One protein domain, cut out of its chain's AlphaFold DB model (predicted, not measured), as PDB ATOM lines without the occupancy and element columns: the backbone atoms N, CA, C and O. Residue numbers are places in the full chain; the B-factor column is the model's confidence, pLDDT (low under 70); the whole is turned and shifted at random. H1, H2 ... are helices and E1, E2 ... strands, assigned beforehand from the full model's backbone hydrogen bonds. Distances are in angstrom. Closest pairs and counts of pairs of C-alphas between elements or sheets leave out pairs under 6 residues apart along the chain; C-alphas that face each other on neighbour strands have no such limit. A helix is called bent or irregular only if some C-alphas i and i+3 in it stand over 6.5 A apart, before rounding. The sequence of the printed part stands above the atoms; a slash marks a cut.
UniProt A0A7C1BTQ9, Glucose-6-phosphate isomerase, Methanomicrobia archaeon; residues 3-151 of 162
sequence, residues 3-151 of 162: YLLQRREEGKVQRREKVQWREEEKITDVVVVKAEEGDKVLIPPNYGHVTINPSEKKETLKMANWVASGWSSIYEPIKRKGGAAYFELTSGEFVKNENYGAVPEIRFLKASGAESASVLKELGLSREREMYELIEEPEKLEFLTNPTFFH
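This is residues 3 to 151 of the 162 residues of the protein "Glucose-6-phosphate isomerase" of Methanomicrobia archaeon (UniProt A0A7C1BTQ9). A strongly twisted sheet of four strands stands in the middle of the domain, and the hairpin of E1 and E2 runs on beyond it into a long arm, residues 11 to 24, that reaches far out along the longest axis. The small hairpin of E4 and E5 lies over one face of the sheet, while the short helices H3, H4 and H5 form a gently bent row well away from the sheet. The printed part has 149 residues with five named helices and six named strands, in the order E1 E2 E3 H1 E4 E5 E6 H2 H3 H4 H5; the large sheet is mixed, in the order E3 E1 E2 E6. The class is mixed, helices and strands, with 64 residues, under half, in named elements. The whole is only just compact, close to loose, with a radius of gyration of the C-alphas of 17.5 A and spans of 57 by 39 by 25 A.

E1, residues 3 to 10, and E2, residues 25 to 34, form an antiparallel hairpin at 161 degrees, with N 5 and O 31 at 2.8 A. E3, residues 47 to 52, is antiparallel to E1, with N 6 and O 48 at 2.8 A. E6, residues 107 to 110, is parallel to E2, with N 32 and O 107 at 2.8 A. E2 bends by 61 degrees at residue 28. E4, residues 86 to 88, is near E1 and forms an antiparallel hairpin with E5, residues 94 to 96; N 87 and O 95 are 2.9 A apart. H1, residues 76 to 80, and H2, residues 114 to 122, are only just on the sheet, each with 5 pairs of C-alphas within 10 A, and only graze it. H3, residues 132 to 136, H4, residues 138 to 144, and H5, residues 147 to 150, are not on it. H3 and H4 are close but not clearly touching, the closest C-alphas, Leu 134 and Lys 140, 7.1 A apart. H4 and H5 are also close but not clearly touching, the closest C-alphas, Phe 143 and Phe 149, 5.7 A apart. The O i to N i+4 pair of H1 is within hydrogen-bond range, against 4 of 5 in H2, 0 of 1 in H3 and 0 of 3 in H4; H5 is too short for one, and O i to N i+3 pairs within range number 2 in H3 and 3 in H4.

E1 begins at C-alpha 3, (-8.338, -3.257, 39.886), and is 22.2 A long; E2 is 25.6 A and E3 15.8 A. H2 is 12.5 A long and neither bent nor irregular, but only just: C-alphas 115 and 118 are 6.1 A apart. H4 is irregular, with C-alphas 140 and 143 at 7.4 A. H5 ends at C-alpha 150, (-18.350, 3.971, 53.444).

The C-alphas of Glu 17 and Glu 128 are the two farthest apart, 58.7 A. The printed part has no cut. The links E1 to E2, E2 to E3 and E3 to H1 are long. Mean pLDDT of the printed part is 84.8; residues 10 to 24 and 150 to 151 are under 70.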
ATOM      1  N   TYR A   3      -7.088  -2.710  39.370       97.12
ATOM      2  CA  TYR A   3      -8.338  -3.257  39.886       97.12
ATOM      3  C   TYR A   3      -9.471  -2.591  39.122       97.12
ATOM      4  O   TYR A   3      -9.658  -1.383  39.254       97.12
ATOM      5  N   LEU A   4     -10.207  -3.356  38.322       97.56
ATOM      6  CA  LEU A   4     -11.429  -2.885  37.680       97.56
ATOM      7  C   LEU A   4     -12.597  -3.242  38.593       97.56
ATOM      8  O   LEU A   4     -12.929  -4.415  38.761       97.56
ATOM      9  N   LEU A   5     -13.193  -2.220  39.187       95.38
ATOM     10  CA  LEU A   5     -14.348  -2.292  40.062       95.38
ATOM     11  C   LEU A   5     -15.583  -1.922  39.235       95.38
ATOM     12  O   LEU A   5     -15.572  -0.918  38.525       95.38
ATOM     13  N   GLN A   6     -16.651  -2.712  39.333       94.69
ATOM     14  CA  GLN A   6     -17.939  -2.414  38.705       94.69
ATOM     15  C   GLN A   6     -19.068  -2.504  39.734       94.69
ATOM     16  O   GLN A   6     -19.256  -3.545  40.381       94.69
ATOM     17  N   ARG A   7     -19.814  -1.408  39.892       91.94
ATOM     18  CA  ARG A   7     -20.977  -1.352  40.782       91.94
ATOM     19  C   ARG A   7     -22.172  -1.979  40.097       91.94
ATOM     20  O   ARG A   7     -22.451  -1.668  38.940       91.94
ATOM     21  N   ARG A   8     -22.880  -2.838  40.824       86.69
ATOM     22  CA  ARG A   8     -24.137  -3.432  40.365       86.69
ATOM     23  C   ARG A   8     -25.283  -2.845  41.164       86.69
ATOM     24  O   ARG A   8     -25.192  -2.730  42.384       86.69
ATOM     25  N   GLU A   9     -26.370  -2.550  40.472       83.19
ATOM     26  CA  GLU A   9     -27.662  -2.320  41.105       83.19
ATOM     27  C   GLU A   9     -28.668  -3.349  40.593       83.19
ATOM     28  O   GLU A   9     -28.756  -3.627  39.393       83.19
ATOM     29  N   GLU A  10     -29.413  -3.941  41.524       66.69
ATOM     30  CA  GLU A  10     -30.482  -4.880  41.207       66.69
ATOM     31  C   GLU A  10     -31.726  -4.107  40.753       66.69
ATOM     32  O   GLU A  10     -32.368  -3.394  41.528       66.69
ATOM     33  N   GLY A  11     -32.087  -4.250  39.477       55.16
ATOM     34  CA  GLY A  11     -33.347  -3.741  38.945       55.16
ATOM     35  C   GLY A  11     -34.521  -4.667  39.279       55.16
ATOM     36  O   GLY A  11     -34.442  -5.880  39.091       55.16
ATOM     37  N   LYS A  12     -35.653  -4.101  39.714       48.53
ATOM     38  CA  LYS A  12     -36.936  -4.823  39.803       48.53
ATOM     39  C   LYS A  12     -37.751  -4.558  38.539       48.53
ATOM     40  O   LYS A  12     -38.204  -3.435  38.332       48.53
ATOM     41  N   VAL A  13     -37.991  -5.580  37.716       48.53
ATOM     42  CA  VAL A  13     -38.887  -5.468  36.552       48.53
ATOM     43  C   VAL A  13     -40.236  -6.110  36.876       48.53
ATOM     44  O   VAL A  13     -40.330  -7.317  37.087       48.53
ATOM     45  N   GLN A  14     -41.303  -5.308  36.896       41.53
ATOM     46  CA  GLN A  14     -42.679  -5.788  37.037       41.53
ATOM     47  C   GLN A  14     -43.358  -5.788  35.661       41.53
ATOM     48  O   GLN A  14     -43.490  -4.740  35.030       41.53
ATOM     49  N   ARG A  15     -43.823  -6.950  35.185       42.81
ATOM     50  CA  ARG A  15     -44.669  -7.052  33.983       42.81
ATOM     51  C   ARG A  15     -46.048  -7.571  34.386       42.81
ATOM     52  O   ARG A  15     -46.148  -8.458  35.229       42.81
ATOM     53  N   ARG A  16     -47.101  -6.961  33.824       53.72
ATOM     54  CA  ARG A  16     -48.514  -7.213  34.158       53.72
ATOM     55  C   ARG A  16     -48.799  -8.717  34.318       53.72
ATOM     56  O   ARG A  16     -48.527  -9.506  33.420       53.72
ATOM     57  N   GLU A  17     -49.327  -9.049  35.496       53.88
ATOM     58  CA  GLU A  17     -49.918 -10.327  35.937       53.88
ATOM     59  C   GLU A  17     -49.003 -11.525  36.255       53.88
ATOM     60  O   GLU A  17     -49.487 -12.488  36.848       53.88
ATOM     61  N   LYS A  18     -47.682 -11.464  36.028       45.09
ATOM     62  CA  LYS A  18     -46.722 -12.429  36.609       45.09
ATOM     63  C   LYS A  18     -45.417 -11.726  36.982       45.09
ATOM     64  O   LYS A  18     -44.706 -11.236  36.109       45.09
ATOM     65  N   VAL A  19     -45.085 -11.691  38.276       44.78
ATOM     66  CA  VAL A  19     -43.762 -11.240  38.734       44.78
ATOM     67  C   VAL A  19     -42.744 -12.278  38.274       44.78
ATOM     68  O   VAL A  19     -42.628 -13.353  38.856       44.78
ATOM     69  N   GLN A  20     -42.048 -11.981  37.184       41.22
ATOM     70  CA  GLN A  20     -40.920 -12.767  36.716       41.22
ATOM     71  C   GLN A  20     -39.654 -12.016  37.126       41.22
ATOM     72  O   GLN A  20     -39.389 -10.936  36.607       41.22
ATOM     73  N   TRP A  21     -38.890 -12.575  38.067       39.38
ATOM     74  CA  TRP A  21     -37.583 -12.049  38.456       39.38
ATOM     75  C   TRP A  21     -36.625 -12.196  37.270       39.38
ATOM     76  O   TRP A  21     -36.060 -13.262  37.037       39.38
ATOM     77  N   ARG A  22     -36.493 -11.150  36.458       44.00
ATOM     78  CA  ARG A  22     -35.328 -10.981  35.593       44.00
ATOM     79  C   ARG A  22     -34.475  -9.908  36.239       44.00
ATOM     80  O   ARG A  22     -34.842  -8.738  36.214       44.00
ATOM     81  N   GLU A  23     -33.376 -10.336  36.845       52.47
ATOM     82  CA  GLU A  23     -32.275  -9.453  37.218       52.47
ATOM     83  C   GLU A  23     -31.690  -8.879  35.923       52.47
ATOM     84  O   GLU A  23     -30.798  -9.465  35.308       52.47
ATOM     85  N   GLU A  24     -32.215  -7.752  35.449       59.84
ATOM     86  CA  GLU A  24     -31.427  -6.908  34.555       59.84
ATOM     87  C   GLU A  24     -30.386  -6.212  35.426       59.84
ATOM     88  O   GLU A  24     -30.599  -5.132  35.969       59.84
ATOM     89  N   GLU A  25     -29.276  -6.919  35.628       71.50
ATOM     90  CA  GLU A  25     -28.085  -6.392  36.273       71.50
ATOM     91  C   GLU A  25     -27.621  -5.146  35.511       71.50
ATOM     92  O   GLU A  25     -27.185  -5.231  34.355       71.50
ATOM     93  N   LYS A  26     -27.725  -3.986  36.162       86.94
ATOM     94  CA  LYS A  26     -27.270  -2.712  35.613       86.94
ATOM     95  C   LYS A  26     -25.936  -2.343  36.246       86.94
ATOM     96  O   LYS A  26     -25.819  -2.295  37.470       86.94
ATOM     97  N   ILE A  27     -24.948  -2.052  35.402       92.31
ATOM     98  CA  ILE A  27     -23.680  -1.472  35.845       92.31
ATOM     99  C   ILE A  27     -23.857   0.041  35.929       92.31
ATOM    100  O   ILE A  27     -24.177   0.673  34.921       92.31
ATOM    101  N   THR A  28     -23.704   0.609  37.125       92.50
ATOM    102  CA  THR A  28     -23.910   2.052  37.355       92.50
ATOM    103  C   THR A  28     -22.616   2.836  37.493       92.50
ATOM    104  O   THR A  28     -22.598   4.011  37.156       92.50
ATOM    105  N   ASP A  29     -21.514   2.179  37.860       93.19
ATOM    106  CA  ASP A  29     -20.192   2.802  37.932       93.19
ATOM    107  C   ASP A  29     -19.093   1.797  37.574       93.19
ATOM    108  O   ASP A  29     -19.197   0.607  37.901       93.19
ATOM    109  N   VAL A  30     -18.041   2.285  36.915       96.06
ATOM    110  CA  VAL A  30     -16.836   1.515  36.591       96.06
ATOM    111  C   VAL A  30     -15.601   2.327  36.962       96.06
ATOM    112  O   VAL A  30     -15.402   3.448  36.494       96.06
ATOM    113  N   VAL A  31     -14.732   1.724  37.770       95.50
ATOM    114  CA  VAL A  31     -13.517   2.359  38.286       95.50
ATOM    115  C   VAL A  31     -12.330   1.466  38.022       95.50
ATOM    116  O   VAL A  31     -12.362   0.286  38.352       95.50
ATOM    117  N   VAL A  32     -11.255   2.029  37.491       97.06
ATOM    118  CA  VAL A  32      -9.958   1.363  37.442       97.06
ATOM    119  C   VAL A  32      -9.043   2.016  38.466       97.06
ATOM    120  O   VAL A  32      -8.615   3.158  38.293       97.06
ATOM    121  N   VAL A  33      -8.726   1.282  39.529       95.56
ATOM    122  CA  VAL A  33      -7.751   1.697  40.540       95.56
ATOM    123  C   VAL A  33      -6.391   1.121  40.168       95.56
ATOM    124  O   VAL A  33      -6.190  -0.097  40.163       95.56
ATOM    125  N   LYS A  34      -5.442   2.000  39.853       95.81
ATOM    126  CA  LYS A  34      -4.050   1.630  39.601       95.81
ATOM    127  C   LYS A  34      -3.293   1.571  40.921       95.81
ATOM    128  O   LYS A  34      -3.309   2.539  41.681       95.81
ATOM    129  N   ALA A  35      -2.646   0.442  41.172       95.00
ATOM    130  CA  ALA A  35      -1.924   0.174  42.406       95.00
ATOM    131  C   ALA A  35      -0.539  -0.404  42.117       95.00
ATOM    132  O   ALA A  35      -0.359  -1.206  41.189       95.00
ATOM    133  N   GLU A  36       0.415  -0.037  42.953       93.88
ATOM    134  CA  GLU A  36       1.781  -0.542  42.953       93.88
ATOM    135  C   GLU A  36       2.053  -1.373  44.214       93.88
ATOM    136  O   GLU A  36       1.173  -1.603  45.044       93.88
ATOM    137  N   GLU A  37       3.278  -1.877  44.343       92.38
ATOM    138  CA  GLU A  37       3.703  -2.657  45.503       92.38
ATOM    139  C   GLU A  37       3.494  -1.896  46.822       92.38
ATOM    140  O   GLU A  37       3.895  -0.746  46.953       92.38
ATOM    141  N   GLY A  38       2.871  -2.541  47.807       90.94
ATOM    142  CA  GLY A  38       2.580  -1.956  49.120       90.94
ATOM    143  C   GLY A  38       1.282  -1.146  49.189       90.94
ATOM    144  O   GLY A  38       0.748  -0.962  50.287       90.94
ATOM    145  N   ASP A  39       0.730  -0.701  48.054       92.75
ATOM    146  CA  ASP A  39      -0.542   0.023  48.043       92.75
ATOM    147  C   ASP A  39      -1.682  -0.848  48.581       92.75
ATOM    148  O   ASP A  39      -1.752  -2.056  48.341       92.75
ATOM    149  N   LYS A  40      -2.616  -0.207  49.286       90.06
ATOM    150  CA  LYS A  40      -3.845  -0.838  49.770       90.06
ATOM    151  C   LYS A  40      -5.011  -0.369  48.912       90.06
ATOM    152  O   LYS A  40      -5.142   0.819  48.633       90.06
ATOM    153  N   VAL A  41      -5.857  -1.303  48.492       91.44
ATOM    154  CA  VAL A  41      -7.055  -1.007  47.702       91.44
ATOM    155  C   VAL A  41      -8.268  -1.493  48.472       91.44
ATOM    156  O   VAL A  41      -8.350  -2.664  48.833       91.44
ATOM    157  N   LEU A  42      -9.207  -0.584  48.725       89.00
ATOM    158  CA  LEU A  42     -10.495  -0.919  49.319       89.00
ATOM    159  C   LEU A  42     -11.488  -1.243  48.206       89.00
ATOM    160  O   LEU A  42     -11.578  -0.517  47.217       89.00
ATOM    161  N   ILE A  43     -12.251  -2.317  48.392       89.00
ATOM    162  CA  ILE A  43     -13.367  -2.672  47.517       89.00
ATOM    163  C   ILE A  43     -14.654  -2.295  48.256       89.00
ATOM    164  O   ILE A  43     -14.984  -2.955  49.245       89.00
ATOM    165  N   PRO A  44     -15.369  -1.237  47.832       85.88
ATOM    166  CA  PRO A  44     -16.570  -0.798  48.528       85.88
ATOM    167  C   PRO A  44     -17.716  -1.819  48.416       85.88
ATOM    168  O   PRO A  44     -17.732  -2.643  47.493       85.88
ATOM    169  N   PRO A  45     -18.725  -1.741  49.302       82.50
ATOM    170  CA  PRO A  45     -19.950  -2.525  49.171       82.50
ATOM    171  C   PRO A  45     -20.602  -2.362  47.789       82.50
ATOM    172  O   PRO A  45     -20.544  -1.292  47.185       82.50
ATOM    173  N   ASN A  46     -21.261  -3.418  47.303       85.44
ATOM    174  CA  ASN A  46     -21.937  -3.489  45.994       85.44
ATOM    175  C   ASN A  46     -21.022  -3.416  44.753       85.44
ATOM    176  O   ASN A  46     -21.521  -3.431  43.623       85.44
ATOM    177  N   TYR A  47     -19.698  -3.406  44.934       90.06
ATOM    178  CA  TYR A  47     -18.751  -3.570  43.835       90.06
ATOM    179  C   TYR A  47     -18.309  -5.020  43.682       90.06
ATOM    180  O   TYR A  47     -17.786  -5.647  44.604       90.06
ATOM    181  N   GLY A  48     -18.449  -5.537  42.463       90.75
ATOM    182  CA  GLY A  48     -17.601  -6.634  42.011       90.75
ATOM    183  C   GLY A  48     -16.276  -6.074  41.510       90.75
ATOM    184  O   GLY A  48     -16.228  -4.933  41.055       90.75
ATOM    185  N   HIS A  49     -15.213  -6.871  41.542       93.50
ATOM    186  CA  HIS A  49     -13.948  -6.469  40.939       93.50
ATOM    187  C   HIS A  49     -13.282  -7.614  40.184       93.50
ATOM    188  O   HIS A  49     -13.498  -8.791  40.480       93.50
ATOM    189  N   VAL A  50     -12.452  -7.242  39.216       95.69
ATOM    190  CA  VAL A  50     -11.443  -8.110  38.614       95.69
ATOM    191  C   VAL A  50     -10.080  -7.448  38.756       95.69
ATOM    192  O   VAL A  50      -9.949  -6.229  38.642       95.69
ATOM    193  N   THR A  51      -9.062  -8.261  39.005       96.12
ATOM    194  CA  THR A  51      -7.675  -7.804  39.049       96.12
ATOM    195  C   THR A  51      -7.013  -8.108  37.717       96.12
ATOM    196  O   THR A  51      -7.049  -9.242  37.240       96.12
ATOM    197  N   ILE A  52      -6.366  -7.101  37.147       96.88
ATOM    198  CA  ILE A  52      -5.612  -7.184  35.907       96.88
ATOM    199  C   ILE A  52      -4.129  -7.011  36.244       96.88
ATOM    200  O   ILE A  52      -3.735  -6.125  37.014       96.88
ATOM    201  N   ASN A  53      -3.299  -7.886  35.679       96.56
ATOM    202  CA  ASN A  53      -1.853  -7.719  35.668       96.56
ATOM    203  C   ASN A  53      -1.447  -7.061  34.337       96.56
ATOM    204  O   ASN A  53      -1.367  -7.772  33.337       96.56
ATOM    205  N   PRO A  54      -1.194  -5.738  34.308       94.69
ATOM    206  CA  PRO A  54      -0.880  -5.023  33.073       94.69
ATOM    207  C   PRO A  54       0.594  -5.163  32.648       94.69
ATOM    208  O   PRO A  54       1.017  -4.492  31.713       94.69
ATOM    209  N   SER A  55       1.416  -5.966  33.340       92.50
ATOM    210  CA  SER A  55       2.851  -6.057  33.039       92.50
ATOM    211  C   SER A  55       3.098  -6.652  31.648       92.50
ATOM    212  O   SER A  55       2.918  -7.851  31.421       92.50
ATOM    213  N   GLU A  56       3.613  -5.830  30.733       86.81
ATOM    214  CA  GLU A  56       4.092  -6.269  29.414       86.81
ATOM    215  C   GLU A  56       5.264  -7.256  29.529       86.81
ATOM    216  O   GLU A  56       5.430  -8.160  28.708       86.81
ATOM    217  N   LYS A  57       6.064  -7.116  30.594       86.81
ATOM    218  CA  LYS A  57       7.247  -7.941  30.873       86.81
ATOM    219  C   LYS A  57       6.913  -9.281  31.534       86.81
ATOM    220  O   LYS A  57       7.830 -10.022  31.884       86.81
ATOM    221  N   LYS A  58       5.623  -9.616  31.678       84.12
ATOM    222  CA  LYS A  58       5.132 -10.848  32.323       84.12
ATOM    223  C   LYS A  58       5.629 -11.013  33.763       84.12
ATOM    224  O   LYS A  58       5.868 -12.130  34.224       84.12
ATOM    225  N   GLU A  59       5.785  -9.907  34.482       93.56
ATOM    226  CA  GLU A  59       6.143  -9.953  35.897       93.56
ATOM    227  C   GLU A  59       5.010 -10.597  36.700       93.56
ATOM    228  O   GLU A  59       3.823 -10.431  36.404       93.56
ATOM    229  N   THR A  60       5.374 -11.366  37.726       95.00
ATOM    230  CA  THR A  60       4.386 -12.029  38.579       95.00
ATOM    231  C   THR A  60       3.742 -11.013  39.511       95.00
ATOM    232  O   THR A  60       4.410 -10.454  40.378       95.00
ATOM    233  N   LEU A  61       2.428 -10.827  39.384       94.19
ATOM    234  CA  LEU A  61       1.645 -10.070  40.351       94.19
ATOM    235  C   LEU A  61       1.372 -10.932  41.591       94.19
ATOM    236  O   LEU A  61       0.710 -11.965  41.497       94.19
ATOM    237  N   LYS A  62       1.857 -10.488  42.753       93.25
ATOM    238  CA  LYS A  62       1.527 -11.063  44.063       93.25
ATOM    239  C   LYS A  62       0.595 -10.125  44.813       93.25
ATOM    240  O   LYS A  62       0.754  -8.910  44.750       93.25
ATOM    241  N   MET A  63      -0.367 -10.699  45.519       91.19
ATOM    242  CA  MET A  63      -1.328  -9.957  46.324       91.19
ATOM    243  C   MET A  63      -1.824 -10.805  47.484       91.19
ATOM    244  O   MET A  63      -1.726 -12.032  47.461       91.19
ATOM    245  N   ALA A  64      -2.383 -10.129  48.473       89.75
ATOM    246  CA  ALA A  64      -3.135 -10.733  49.551       89.75
ATOM    247  C   ALA A  64      -4.383  -9.880  49.786       89.75
ATOM    248  O   ALA A  64      -4.378  -8.681  49.509       89.75
ATOM    249  N   ASN A  65      -5.440 -10.507  50.292       89.31
ATOM    250  CA  ASN A  65      -6.723  -9.859  50.522       89.31
ATOM    251  C   ASN A  65      -7.212 -10.192  51.927       89.31
ATOM    252  O   ASN A  65      -7.029 -11.317  52.400       89.31
ATOM    253  N   TRP A  66      -7.922  -9.248  52.535       88.12
ATOM    254  CA  TRP A  66      -8.813  -9.536  53.646       88.12
ATOM    255  C   TRP A  66     -10.257  -9.460  53.213       88.12
ATOM    256  O   TRP A  66     -10.654  -8.600  52.430       88.12
ATOM    257  N   VAL A  67     -11.034 -10.387  53.752       85.75
ATOM    258  CA  VAL A  67     -12.471 -10.477  53.553       85.75
ATOM    259  C   VAL A  67     -13.105 -10.806  54.893       85.75
ATOM    260  O   VAL A  67     -12.499 -11.488  55.723       85.75
ATOM    261  N   ALA A  68     -14.324 -10.323  55.117       86.12
ATOM    262  CA  ALA A  68     -15.098 -10.750  56.271       86.12
ATOM    263  C   ALA A  68     -15.352 -12.264  56.208       86.12
ATOM    264  O   ALA A  68     -15.585 -12.820  55.139       86.12
ATOM    265  N   SER A  69     -15.363 -12.943  57.354       82.31
ATOM    266  CA  SER A  69     -15.600 -14.394  57.417       82.31
ATOM    267  C   SER A  69     -16.983 -14.811  56.903       82.31
ATOM    268  O   SER A  69     -17.138 -15.910  56.379       82.31
ATOM    269  N   GLY A  70     -17.982 -13.931  57.024       81.62
ATOM    270  CA  GLY A  70     -19.324 -14.127  56.466       81.62
ATOM    271  C   GLY A  70     -19.450 -13.777  54.980       81.62
ATOM    272  O   GLY A  70     -20.550 -13.849  54.436       81.62
ATOM    273  N   TRP A  71     -18.365 -13.355  54.325       78.75
ATOM    274  CA  TRP A  71     -18.373 -12.967  52.919       78.75
ATOM    275  C   TRP A  71     -18.159 -14.169  51.998       78.75
ATOM    276  O   TRP A  71     -17.345 -15.053  52.264       78.75
ATOM    277  N   SER A  72     -18.850 -14.160  50.861       78.62
ATOM    278  CA  SER A  72     -18.665 -15.137  49.791       78.62
ATOM    279  C   SER A  72     -18.635 -14.452  48.432       78.62
ATOM    280  O   SER A  72     -19.458 -13.580  48.150       78.62
ATOM    281  N   SER A  73     -17.742 -14.902  47.554       80.81
ATOM    282  CA  SER A  73     -17.681 -14.427  46.176       80.81
ATOM    283  C   SER A  73     -18.903 -14.853  45.356       80.81
ATOM    284  O   SER A  73     -19.205 -16.042  45.243       80.81
ATOM    285  N   ILE A  74     -19.528 -13.899  44.666       85.44
ATOM    286  CA  ILE A  74     -20.595 -14.161  43.691       85.44
ATOM    287  C   ILE A  74     -20.003 -14.077  42.276       85.44
ATOM    288  O   ILE A  74     -19.963 -13.018  41.653       85.44
ATOM    289  N   TYR A  75     -19.499 -15.202  41.763       88.50
ATOM    290  CA  TYR A  75     -18.827 -15.248  40.451       88.50
ATOM    291  C   TYR A  75     -19.777 -15.359  39.259       88.50
ATOM    292  O   TYR A  75     -19.395 -15.027  38.135       88.50
ATOM    293  N   GLU A  76     -20.989 -15.859  39.486       90.25
ATOM    294  CA  GLU A  76     -21.912 -16.240  38.419       90.25
ATOM    295  C   GLU A  76     -22.187 -15.112  37.408       90.25
ATOM    296  O   GLU A  76     -22.064 -15.363  36.208       90.25
ATOM    297  N   PRO A  77     -22.460 -13.856  37.807       88.25
ATOM    298  CA  PRO A  77     -22.777 -12.843  36.814       88.25
ATOM    299  C   PRO A  77     -21.558 -12.424  35.973       88.25
ATOM    300  O   PRO A  77     -21.710 -12.180  34.780       88.25
ATOM    301  N   ILE A  78     -20.335 -12.443  36.529       90.62
ATOM    302  CA  ILE A  78     -19.103 -12.243  35.735       90.62
ATOM    303  C   ILE A  78     -18.936 -13.378  34.717       90.62
ATOM    304  O   ILE A  78     -18.634 -13.120  33.551       90.62
ATOM    305  N   LYS A  79     -19.168 -14.633  35.132       93.00
ATOM    306  CA  LYS A  79     -19.078 -15.799  34.239       93.00
ATOM    307  C   LYS A  79     -20.080 -15.715  33.091       93.00
ATOM    308  O   LYS A  79     -19.681 -15.875  31.942       93.00
ATOM    309  N   ARG A  80     -21.349 -15.398  33.378       92.38
ATOM    310  CA  ARG A  80     -22.402 -15.244  32.353       92.38
ATOM    311  C   ARG A  80     -22.082 -14.163  31.322       92.38
ATOM    312  O   ARG A  80     -22.516 -14.270  30.183       92.38
ATOM    313  N   LYS A  81     -21.343 -13.125  31.721       93.38
ATOM    314  CA  LYS A  81     -20.931 -12.014  30.853       93.38
ATOM    315  C   LYS A  81     -19.574 -12.230  30.173       93.38
ATOM    316  O   LYS A  81     -19.123 -11.364  29.426       93.38
ATOM    317  N   GLY A  82     -18.913 -13.361  30.427       95.56
ATOM    318  CA  GLY A  82     -17.591 -13.657  29.875       95.56
ATOM    319  C   GLY A  82     -16.489 -12.717  30.373       95.56
ATOM    320  O   GLY A  82     -15.490 -12.541  29.683       95.56
ATOM    321  N   GLY A  83     -16.665 -12.087  31.539       95.75
ATOM    322  CA  GLY A  83     -15.701 -11.137  32.093       95.75
ATOM    323  C   GLY A  83     -16.339  -9.910  32.739       95.75
ATOM    324  O   GLY A  83     -17.549  -9.849  32.975       95.75
ATOM    325  N   ALA A  84     -15.491  -8.933  33.054       96.75
ATOM    326  CA  ALA A  84     -15.904  -7.636  33.576       96.75
ATOM    327  C   ALA A  84     -16.528  -6.752  32.484       96.75
ATOM    328  O   ALA A  84     -16.545  -7.117  31.308       96.75
ATOM    329  N   ALA A  85     -17.047  -5.592  32.885       97.00
ATOM    330  CA  ALA A  85     -17.688  -4.623  31.997       97.00
ATOM    331  C   ALA A  85     -16.732  -4.019  30.951       97.00
ATOM    332  O   ALA A  85     -17.177  -3.573  29.894       97.00
ATOM    333  N   TYR A  86     -15.425  -4.053  31.222       98.25
ATOM    334  CA  TYR A  86     -14.366  -3.708  30.279       98.25
ATOM    335  C   TYR A  86     -13.242  -4.746  30.315       98.25
ATOM    336  O   TYR A  86     -13.045  -5.434  31.321       98.25
ATOM    337  N   PHE A  87     -12.479  -4.802  29.228       98.00
ATOM    338  CA  PHE A  87     -11.214  -5.519  29.125       98.00
ATOM    339  C   PHE A  87     -10.074  -4.522  28.936       98.00
ATOM    340  O   PHE A  87     -10.210  -3.581  28.159       98.00
ATOM    341  N   GLU A  88      -8.952  -4.750  29.612       97.81
ATOM    342  CA  GLU A  88      -7.700  -4.050  29.325       97.81
ATOM    343  C   GLU A  88      -6.904  -4.854  28.294       97.81
ATOM    344  O   GLU A  88      -6.629  -6.042  28.490       97.81
ATOM    345  N   LEU A  89      -6.560  -4.214  27.182       96.31
ATOM    346  CA  LEU A  89      -5.734  -4.783  26.127       96.31
ATOM    347  C   LEU A  89      -4.249  -4.648  26.473       96.31
ATOM    348  O   LEU A  89      -3.847  -3.812  27.277       96.31
ATOM    349  N   THR A  90      -3.399  -5.418  25.794       93.25
ATOM    350  CA  THR A  90      -1.937  -5.324  25.960       93.25
ATOM    351  C   THR A  90      -1.358  -3.977  25.525       93.25
ATOM    352  O   THR A  90      -0.218  -3.686  25.849       93.25
ATOM    353  N   SER A  91      -2.119  -3.165  24.785       93.81
ATOM    354  CA  SER A  91      -1.782  -1.771  24.468       93.81
ATOM    355  C   SER A  91      -2.036  -0.802  25.633       93.81
ATOM    356  O   SER A  91      -1.709   0.377  25.523       93.81
ATOM    357  N   GLY A  92      -2.667  -1.266  26.719       93.56
ATOM    358  CA  GLY A  92      -3.180  -0.440  27.816       93.56
ATOM    359  C   GLY A  92      -4.541   0.207  27.531       93.56
ATOM    360  O   GLY A  92      -5.064   0.936  28.374       93.56
ATOM    361  N   GLU A  93      -5.124  -0.034  26.353       96.81
ATOM    362  CA  GLU A  93      -6.465   0.437  26.002       96.81
ATOM    363  C   GLU A  93      -7.544  -0.362  26.739       96.81
ATOM    364  O   GLU A  93      -7.434  -1.577  26.891       96.81
ATOM    365  N   PHE A  94      -8.620   0.313  27.149       98.00
ATOM    366  CA  PHE A  94      -9.792  -0.333  27.728       98.00
ATOM    367  C   PHE A  94     -10.936  -0.392  26.718       98.00
ATOM    368  O   PHE A  94     -11.415   0.642  26.258       98.00
ATOM    369  N   VAL A  95     -11.425  -1.600  26.437       97.88
ATOM    370  CA  VAL A  95     -12.545  -1.837  25.516       97.88
ATOM    371  C   VAL A  95     -13.766  -2.361  26.265       97.88
ATOM    372  O   VAL A  95     -13.640  -3.165  27.191       97.88
ATOM    373  N   LYS A  96     -14.960  -1.891  25.887       97.75
ATOM    374  CA  LYS A  96     -16.229  -2.325  26.495       97.75
ATOM    375  C   LYS A  96     -16.485  -3.798  26.188       97.75
ATOM    376  O   LYS A  96     -16.265  -4.255  25.071       97.75
ATOM    377  N   ASN A  97     -16.996  -4.532  27.171       97.19
ATOM    378  CA  ASN A  97     -17.483  -5.887  26.959       97.19
ATOM    379  C   ASN A  97     -18.919  -5.844  26.416       97.19
ATOM    380  O   ASN A  97     -19.852  -5.508  27.143       97.19
ATOM    381  N   GLU A  98     -19.095  -6.237  25.156       95.12
ATOM    382  CA  GLU A  98     -20.376  -6.207  24.432       95.12
ATOM    383  C   GLU A  98     -21.467  -7.111  25.036       95.12
ATOM    384  O   GLU A  98     -22.648  -6.940  24.742       95.12
ATOM    385  N   ASN A  99     -21.107  -8.057  25.914       94.06
ATOM    386  CA  ASN A  99     -22.092  -8.864  26.642       94.06
ATOM    387  C   ASN A  99     -22.837  -8.055  27.717       94.06
ATOM    388  O   ASN A  99     -23.865  -8.506  28.243       94.06
ATOM    389  N   TYR A 100     -22.319  -6.887  28.095       92.00
ATOM    390  CA  TYR A 100     -23.028  -5.926  28.928       92.00
ATOM    391  C   TYR A 100     -23.890  -5.005  28.056       92.00
ATOM    392  O   TYR A 100     -23.608  -4.785  26.886       92.00
ATOM    393  N   GLY A 101     -24.978  -4.491  28.636       87.88
ATOM    394  CA  GLY A 101     -25.806  -3.477  27.983       87.88
ATOM    395  C   GLY A 101     -25.132  -2.104  28.025       87.88
ATOM    396  O   GLY A 101     -23.958  -1.950  27.709       87.88
ATOM    397  N   ALA A 102     -25.865  -1.084  28.466       89.56
ATOM    398  CA  ALA A 102     -25.253   0.210  28.747       89.56
ATOM    399  C   ALA A 102     -24.265   0.097  29.923       89.56
ATOM    400  O   ALA A 102     -24.626  -0.395  30.993       89.56
ATOM    401  N   VAL A 103     -23.038   0.576  29.713       93.94
ATOM    402  CA  VAL A 103     -21.976   0.653  30.724       93.94
ATOM    403  C   VAL A 103     -21.429   2.089  30.743       93.94
ATOM    404  O   VAL A 103     -21.181   2.636  29.660       93.94
ATOM    405  N   PRO A 104     -21.271   2.712  31.926       95.06
ATOM    406  CA  PRO A 104     -20.694   4.051  32.063       95.06
ATOM    407  C   PRO A 104     -19.200   4.067  31.714       95.06
ATOM    408  O   PRO A 104     -18.543   3.030  31.741       95.06
ATOM    409  N   GLU A 105     -18.667   5.254  31.417       96.81
ATOM    410  CA  GLU A 105     -17.235   5.442  31.163       96.81
ATOM    411  C   GLU A 105     -16.376   5.167  32.403       96.81
ATOM    412  O   GLU A 105     -16.804   5.375  33.538       96.81
ATOM    413  N   ILE A 106     -15.137   4.719  32.174       96.62
ATOM    414  CA  ILE A 106     -14.209   4.371  33.253       96.62
ATOM    415  C   ILE A 106     -13.717   5.633  33.960       96.62
ATOM    416  O   ILE A 106     -13.174   6.547  33.335       96.62
ATOM    417  N   ARG A 107     -13.780   5.616  35.292       95.19
ATOM    418  CA  ARG A 107     -13.029   6.544  36.142       95.19
ATOM    419  C   ARG A 107     -11.697   5.920  36.537       95.19
ATOM    420  O   ARG A 107     -11.649   4.786  37.007       95.19
ATOM    421  N   PHE A 108     -10.605   6.655  36.361       93.94
ATOM    422  CA  PHE A 108      -9.267   6.174  36.702       93.94
ATOM    423  C   PHE A 108      -8.785   6.801  38.000       93.94
ATOM    424  O   PHE A 108      -8.658   8.020  38.087       93.94
ATOM    425  N   LEU A 109      -8.456   5.956  38.973       92.06
ATOM    426  CA  LEU A 109      -7.923   6.362  40.268       92.06
ATOM    427  C   LEU A 109      -6.531   5.766  40.488       92.06
ATOM    428  O   LEU A 109      -6.164   4.743  39.905       92.06
ATOM    429  N   LYS A 110      -5.761   6.396  41.375       91.88
ATOM    430  CA  LYS A 110      -4.533   5.819  41.934       91.88
ATOM    431  C   LYS A 110      -4.798   5.402  43.377       91.88
ATOM    432  O   LYS A 110      -5.399   6.167  44.131       91.88
ATOM    433  N   ALA A 111      -4.320   4.226  43.773       90.56
ATOM    434  CA  ALA A 111      -4.449   3.737  45.147       90.56
ATOM    435  C   ALA A 111      -3.745   4.660  46.161       90.56
ATOM    436  O   ALA A 111      -4.233   4.861  47.264       90.56
ATOM    437  N   SER A 112      -2.649   5.297  45.747       86.00
ATOM    438  CA  SER A 112      -1.926   6.326  46.506       86.00
ATOM    439  C   SER A 112      -2.392   7.763  46.219       86.00
ATOM    440  O   SER A 112      -1.775   8.724  46.678       86.00
ATOM    441  N   GLY A 113      -3.460   7.944  45.432       84.25
ATOM    442  CA  GLY A 113      -4.033   9.257  45.133       84.25
ATOM    443  C   GLY A 113      -4.727   9.881  46.346       84.25
ATOM    444  O   GLY A 113      -5.108   9.172  47.273       84.25
ATOM    445  N   ALA A 114      -4.922  11.204  46.326       78.38
ATOM    446  CA  ALA A 114      -5.486  11.960  47.452       78.38
ATOM    447  C   ALA A 114      -6.845  11.415  47.937       78.38
ATOM    448  O   ALA A 114      -7.042  11.276  49.142       78.38
ATOM    449  N   GLU A 115      -7.721  11.034  47.000       73.56
ATOM    450  CA  GLU A 115      -9.043  10.447  47.272       73.56
ATOM    451  C   GLU A 115      -8.958   9.138  48.073       73.56
ATOM    452  O   GLU A 115      -9.724   8.920  49.004       73.56
ATOM    453  N   SER A 116      -7.996   8.274  47.741       78.38
ATOM    454  CA  SER A 116      -7.779   6.998  48.434       78.38
ATOM    455  C   SER A 116      -6.972   7.180  49.724       78.38
ATOM    456  O   SER A 116      -7.158   6.452  50.696       78.38
ATOM    457  N   ALA A 117      -6.055   8.149  49.760       78.19
ATOM    458  CA  ALA A 117      -5.117   8.332  50.863       78.19
ATOM    459  C   ALA A 117      -5.789   8.848  52.145       78.19
ATOM    460  O   ALA A 117      -5.433   8.396  53.233       78.19
ATOM    461  N   SER A 118      -6.750   9.773  52.037       79.06
ATOM    462  CA  SER A 118      -7.511  10.283  53.193       79.06
ATOM    463  C   SER A 118      -8.262   9.152  53.896       79.06
ATOM    464  O   SER A 118      -8.138   8.952  55.103       79.06
ATOM    465  N   VAL A 119      -8.937   8.351  53.087       79.12
ATOM    466  CA  VAL A 119      -9.678   7.147  53.432       79.12
ATOM    467  C   VAL A 119      -8.812   6.105  54.134       79.12
ATOM    468  O   VAL A 119      -9.129   5.658  55.237       79.12
ATOM    469  N   LEU A 120      -7.694   5.721  53.517       82.69
ATOM    470  CA  LEU A 120      -6.781   4.737  54.095       82.69
ATOM    471  C   LEU A 120      -6.228   5.238  55.432       82.69
ATOM    472  O   LEU A 120      -6.204   4.484  56.403       82.69
ATOM    473  N   LYS A 121      -5.883   6.528  55.516       83.88
ATOM    474  CA  LYS A 121      -5.404   7.153  56.750       83.88
ATOM    475  C   LYS A 121      -6.450   7.128  57.868       83.88
ATOM    476  O   LYS A 121      -6.083   6.838  59.004       83.88
ATOM    477  N   GLU A 122      -7.725   7.394  57.571       82.38
ATOM    478  CA  GLU A 122      -8.821   7.291  58.553       82.38
ATOM    479  C   GLU A 122      -8.984   5.863  59.098       82.38
ATOM    480  O   GLU A 122      -9.297   5.690  60.275       82.38
ATOM    481  N   LEU A 123      -8.708   4.847  58.276       79.88
ATOM    482  CA  LEU A 123      -8.722   3.434  58.673       79.88
ATOM    483  C   LEU A 123      -7.395   2.958  59.296       79.88
ATOM    484  O   LEU A 123      -7.248   1.785  59.629       79.88
ATOM    485  N   GLY A 124      -6.404   3.846  59.449       83.81
ATOM    486  CA  GLY A 124      -5.078   3.489  59.960       83.81
ATOM    487  C   GLY A 124      -4.268   2.589  59.018       83.81
ATOM    488  O   GLY A 124      -3.351   1.897  59.469       83.81
ATOM    489  N   LEU A 125      -4.612   2.592  57.729       85.06
ATOM    490  CA  LEU A 125      -3.928   1.884  56.657       85.06
ATOM    491  C   LEU A 125      -2.928   2.817  55.971       85.06
ATOM    492  O   LEU A 125      -3.205   3.990  55.717       85.06
ATOM    493  N   SER A 126      -1.764   2.280  55.619       86.75
ATOM    494  CA  SER A 126      -0.774   2.991  54.815       86.75
ATOM    495  C   SER A 126      -0.003   2.023  53.921       86.75
ATOM    496  O   SER A 126      -0.201   0.800  53.970       86.75
ATOM    497  N   ARG A 127       0.856   2.573  53.062       87.44
ATOM    498  CA  ARG A 127       1.695   1.780  52.164       87.44
ATOM    499  C   ARG A 127       2.798   1.047  52.930       87.44
ATOM    500  O   ARG A 127       3.098  -0.095  52.612       87.44
ATOM    501  N   GLU A 128       3.350   1.696  53.949       87.12
ATOM    502  CA  GLU A 128       4.490   1.243  54.758       87.12
ATOM    503  C   GLU A 128       4.108   0.154  55.759       87.12
ATOM    504  O   GLU A 128       4.973  -0.581  56.224       87.12
ATOM    505  N   ARG A 129       2.822   0.070  56.115       83.75
ATOM    506  CA  ARG A 129       2.334  -0.929  57.055       83.75
ATOM    507  C   ARG A 129       1.949  -2.212  56.333       83.75
ATOM    508  O   ARG A 129       1.113  -2.202  55.417       83.75
ATOM    509  N   GLU A 130       2.527  -3.320  56.774       86.31
ATOM    510  CA  GLU A 130       2.209  -4.640  56.253       86.31
ATOM    511  C   GLU A 130       0.800  -5.061  56.664       86.31
ATOM    512  O   GLU A 130       0.332  -4.758  57.762       86.31
ATOM    513  N   MET A 131       0.098  -5.777  55.781       83.62
ATOM    514  CA  MET A 131      -1.281  -6.157  56.087       83.62
ATOM    515  C   MET A 131      -1.348  -7.082  57.296       83.62
ATOM    516  O   MET A 131      -2.134  -6.831  58.190       83.62
ATOM    517  N   TYR A 132      -0.507  -8.115  57.379       83.38
ATOM    518  CA  TYR A 132      -0.589  -9.077  58.483       83.38
ATOM    519  C   TYR A 132      -0.452  -8.436  59.868       83.38
ATOM    520  O   TYR A 132      -1.057  -8.935  60.808       83.38
ATOM    521  N   GLU A 133       0.250  -7.312  59.988       85.56
ATOM    522  CA  GLU A 133       0.423  -6.602  61.257       85.56
ATOM    523  C   GLU A 133      -0.868  -5.959  61.779       85.56
ATOM    524  O   GLU A 133      -0.974  -5.731  62.982       85.56
ATOM    525  N   LEU A 134      -1.878  -5.669  60.940       81.25
ATOM    526  CA  LEU A 134      -3.132  -5.108  61.476       81.25
ATOM    527  C   LEU A 134      -4.010  -6.162  62.169       81.25
ATOM    528  O   LEU A 134      -5.020  -5.795  62.758       81.25
ATOM    529  N   ILE A 135      -3.619  -7.445  62.172       83.81
ATOM    530  CA  ILE A 135      -4.277  -8.453  63.021       83.81
ATOM    531  C   ILE A 135      -4.087  -8.161  64.517       83.81
ATOM    532  O   ILE A 135      -4.884  -8.617  65.333       83.81
ATOM    533  N   GLU A 136      -3.050  -7.399  64.873       86.56
ATOM    534  CA  GLU A 136      -2.784  -6.978  66.251       86.56
ATOM    535  C   GLU A 136      -3.755  -5.883  66.727       86.56
ATOM    536  O   GLU A 136      -3.909  -5.685  67.929       86.56
ATOM    537  N   GLU A 137      -4.445  -5.214  65.796       86.12
ATOM    538  CA  GLU A 137      -5.429  -4.149  66.045       86.12
ATOM    539  C   GLU A 137      -6.736  -4.445  65.271       86.12
ATOM    540  O   GLU A 137      -7.080  -3.732  64.321       86.12
ATOM    541  N   PRO A 138      -7.468  -5.527  65.614       83.75
ATOM    542  CA  PRO A 138      -8.627  -6.002  64.850       83.75
ATOM    543  C   PRO A 138      -9.765  -4.977  64.737       83.75
ATOM    544  O   PRO A 138     -10.547  -5.031  63.787       83.75
ATOM    545  N   GLU A 139      -9.852  -4.013  65.652       84.81
ATOM    546  CA  GLU A 139     -10.768  -2.873  65.576       84.81
ATOM    547  C   GLU A 139     -10.552  -2.019  64.318       84.81
ATOM    548  O   GLU A 139     -11.510  -1.485  63.762       84.81
ATOM    549  N   LYS A 140      -9.322  -1.959  63.785       81.50
ATOM    550  CA  LYS A 140      -9.032  -1.277  62.514       81.50
ATOM    551  C   LYS A 140      -9.622  -2.006  61.310       81.50
ATOM    552  O   LYS A 140      -9.659  -1.434  60.226       81.50
ATOM    553  N   LEU A 141     -10.103  -3.239  61.482       86.00
ATOM    554  CA  LEU A 141     -10.709  -4.068  60.436       86.00
ATOM    555  C   LEU A 141     -12.238  -4.074  60.482       86.00
ATOM    556  O   LEU A 141     -12.869  -4.763  59.679       86.00
ATOM    557  N   GLU A 142     -12.856  -3.292  61.372       87.25
ATOM    558  CA  GLU A 142     -14.314  -3.247  61.530       87.25
ATOM    559  C   GLU A 142     -15.032  -2.881  60.216       87.25
ATOM    560  O   GLU A 142     -16.103  -3.419  59.916       87.25
ATOM    561  N   PHE A 143     -14.391  -2.063  59.369       83.62
ATOM    562  CA  PHE A 143     -14.889  -1.683  58.042       83.62
ATOM    563  C   PHE A 143     -15.158  -2.878  57.109       83.62
ATOM    564  O   PHE A 143     -15.947  -2.749  56.175       83.62
ATOM    565  N   LEU A 144     -14.545  -4.046  57.350       84.62
ATOM    566  CA  LEU A 144     -14.811  -5.269  56.578       84.62
ATOM    567  C   LEU A 144     -16.215  -5.828  56.836       84.62
ATOM    568  O   LEU A 144     -16.770  -6.515  55.980       84.62
ATOM    569  N   THR A 145     -16.779  -5.560  58.015       86.75
ATOM    570  CA  THR A 145     -18.089  -6.081  58.445       86.75
ATOM    571  C   THR A 145     -19.146  -4.996  58.602       86.75
ATOM    572  O   THR A 145     -20.338  -5.301  58.611       86.75
ATOM    573  N   ASN A 146     -18.727  -3.733  58.685       84.12
ATOM    574  CA  ASN A 146     -19.609  -2.598  58.870       84.12
ATOM    575  C   ASN A 146     -19.562  -1.658  57.646       84.12
ATOM    576  O   ASN A 146     -18.638  -0.853  57.511       84.12
ATOM    577  N   PRO A 147     -20.568  -1.695  56.753       75.31
ATOM    578  CA  PRO A 147     -20.578  -0.859  55.555       75.31
ATOM    579  C   PRO A 147     -20.741   0.642  55.858       75.31
ATOM    580  O   PRO A 147     -20.488   1.462  54.977       75.31
ATOM    581  N   THR A 148     -21.102   1.045  57.088       77.56
ATOM    582  CA  THR A 148     -21.279   2.470  57.430       77.56
ATOM    583  C   THR A 148     -20.000   3.288  57.359       77.56
ATOM    584  O   THR A 148     -20.074   4.506  57.206       77.56
ATOM    585  N   PHE A 149     -18.832   2.641  57.406       72.38
ATOM    586  CA  PHE A 149     -17.550   3.302  57.161       72.38
ATOM    587  C   PHE A 149     -17.481   3.945  55.766       72.38
ATOM    588  O   PHE A 149     -16.818   4.962  55.604       72.38
ATOM    589  N   PHE A 150     -18.251   3.432  54.802       66.94
ATOM    590  CA  PHE A 150     -18.350   3.971  53.444       66.94
ATOM    591  C   PHE A 150     -19.526   4.954  53.258       66.94
ATOM    592  O   PHE A 150     -19.718   5.479  52.166       66.94
ATOM    593  N   HIS A 151     -20.328   5.208  54.303       60.19
ATOM    594  CA  HIS A 151     -21.518   6.075  54.254       60.19
ATOM    595  C   HIS A 151     -21.296   7.484  54.831       60.19
ATOM    596  O   HIS A 151     -22.193   8.323  54.739       60.19
TER     597      HIS A 151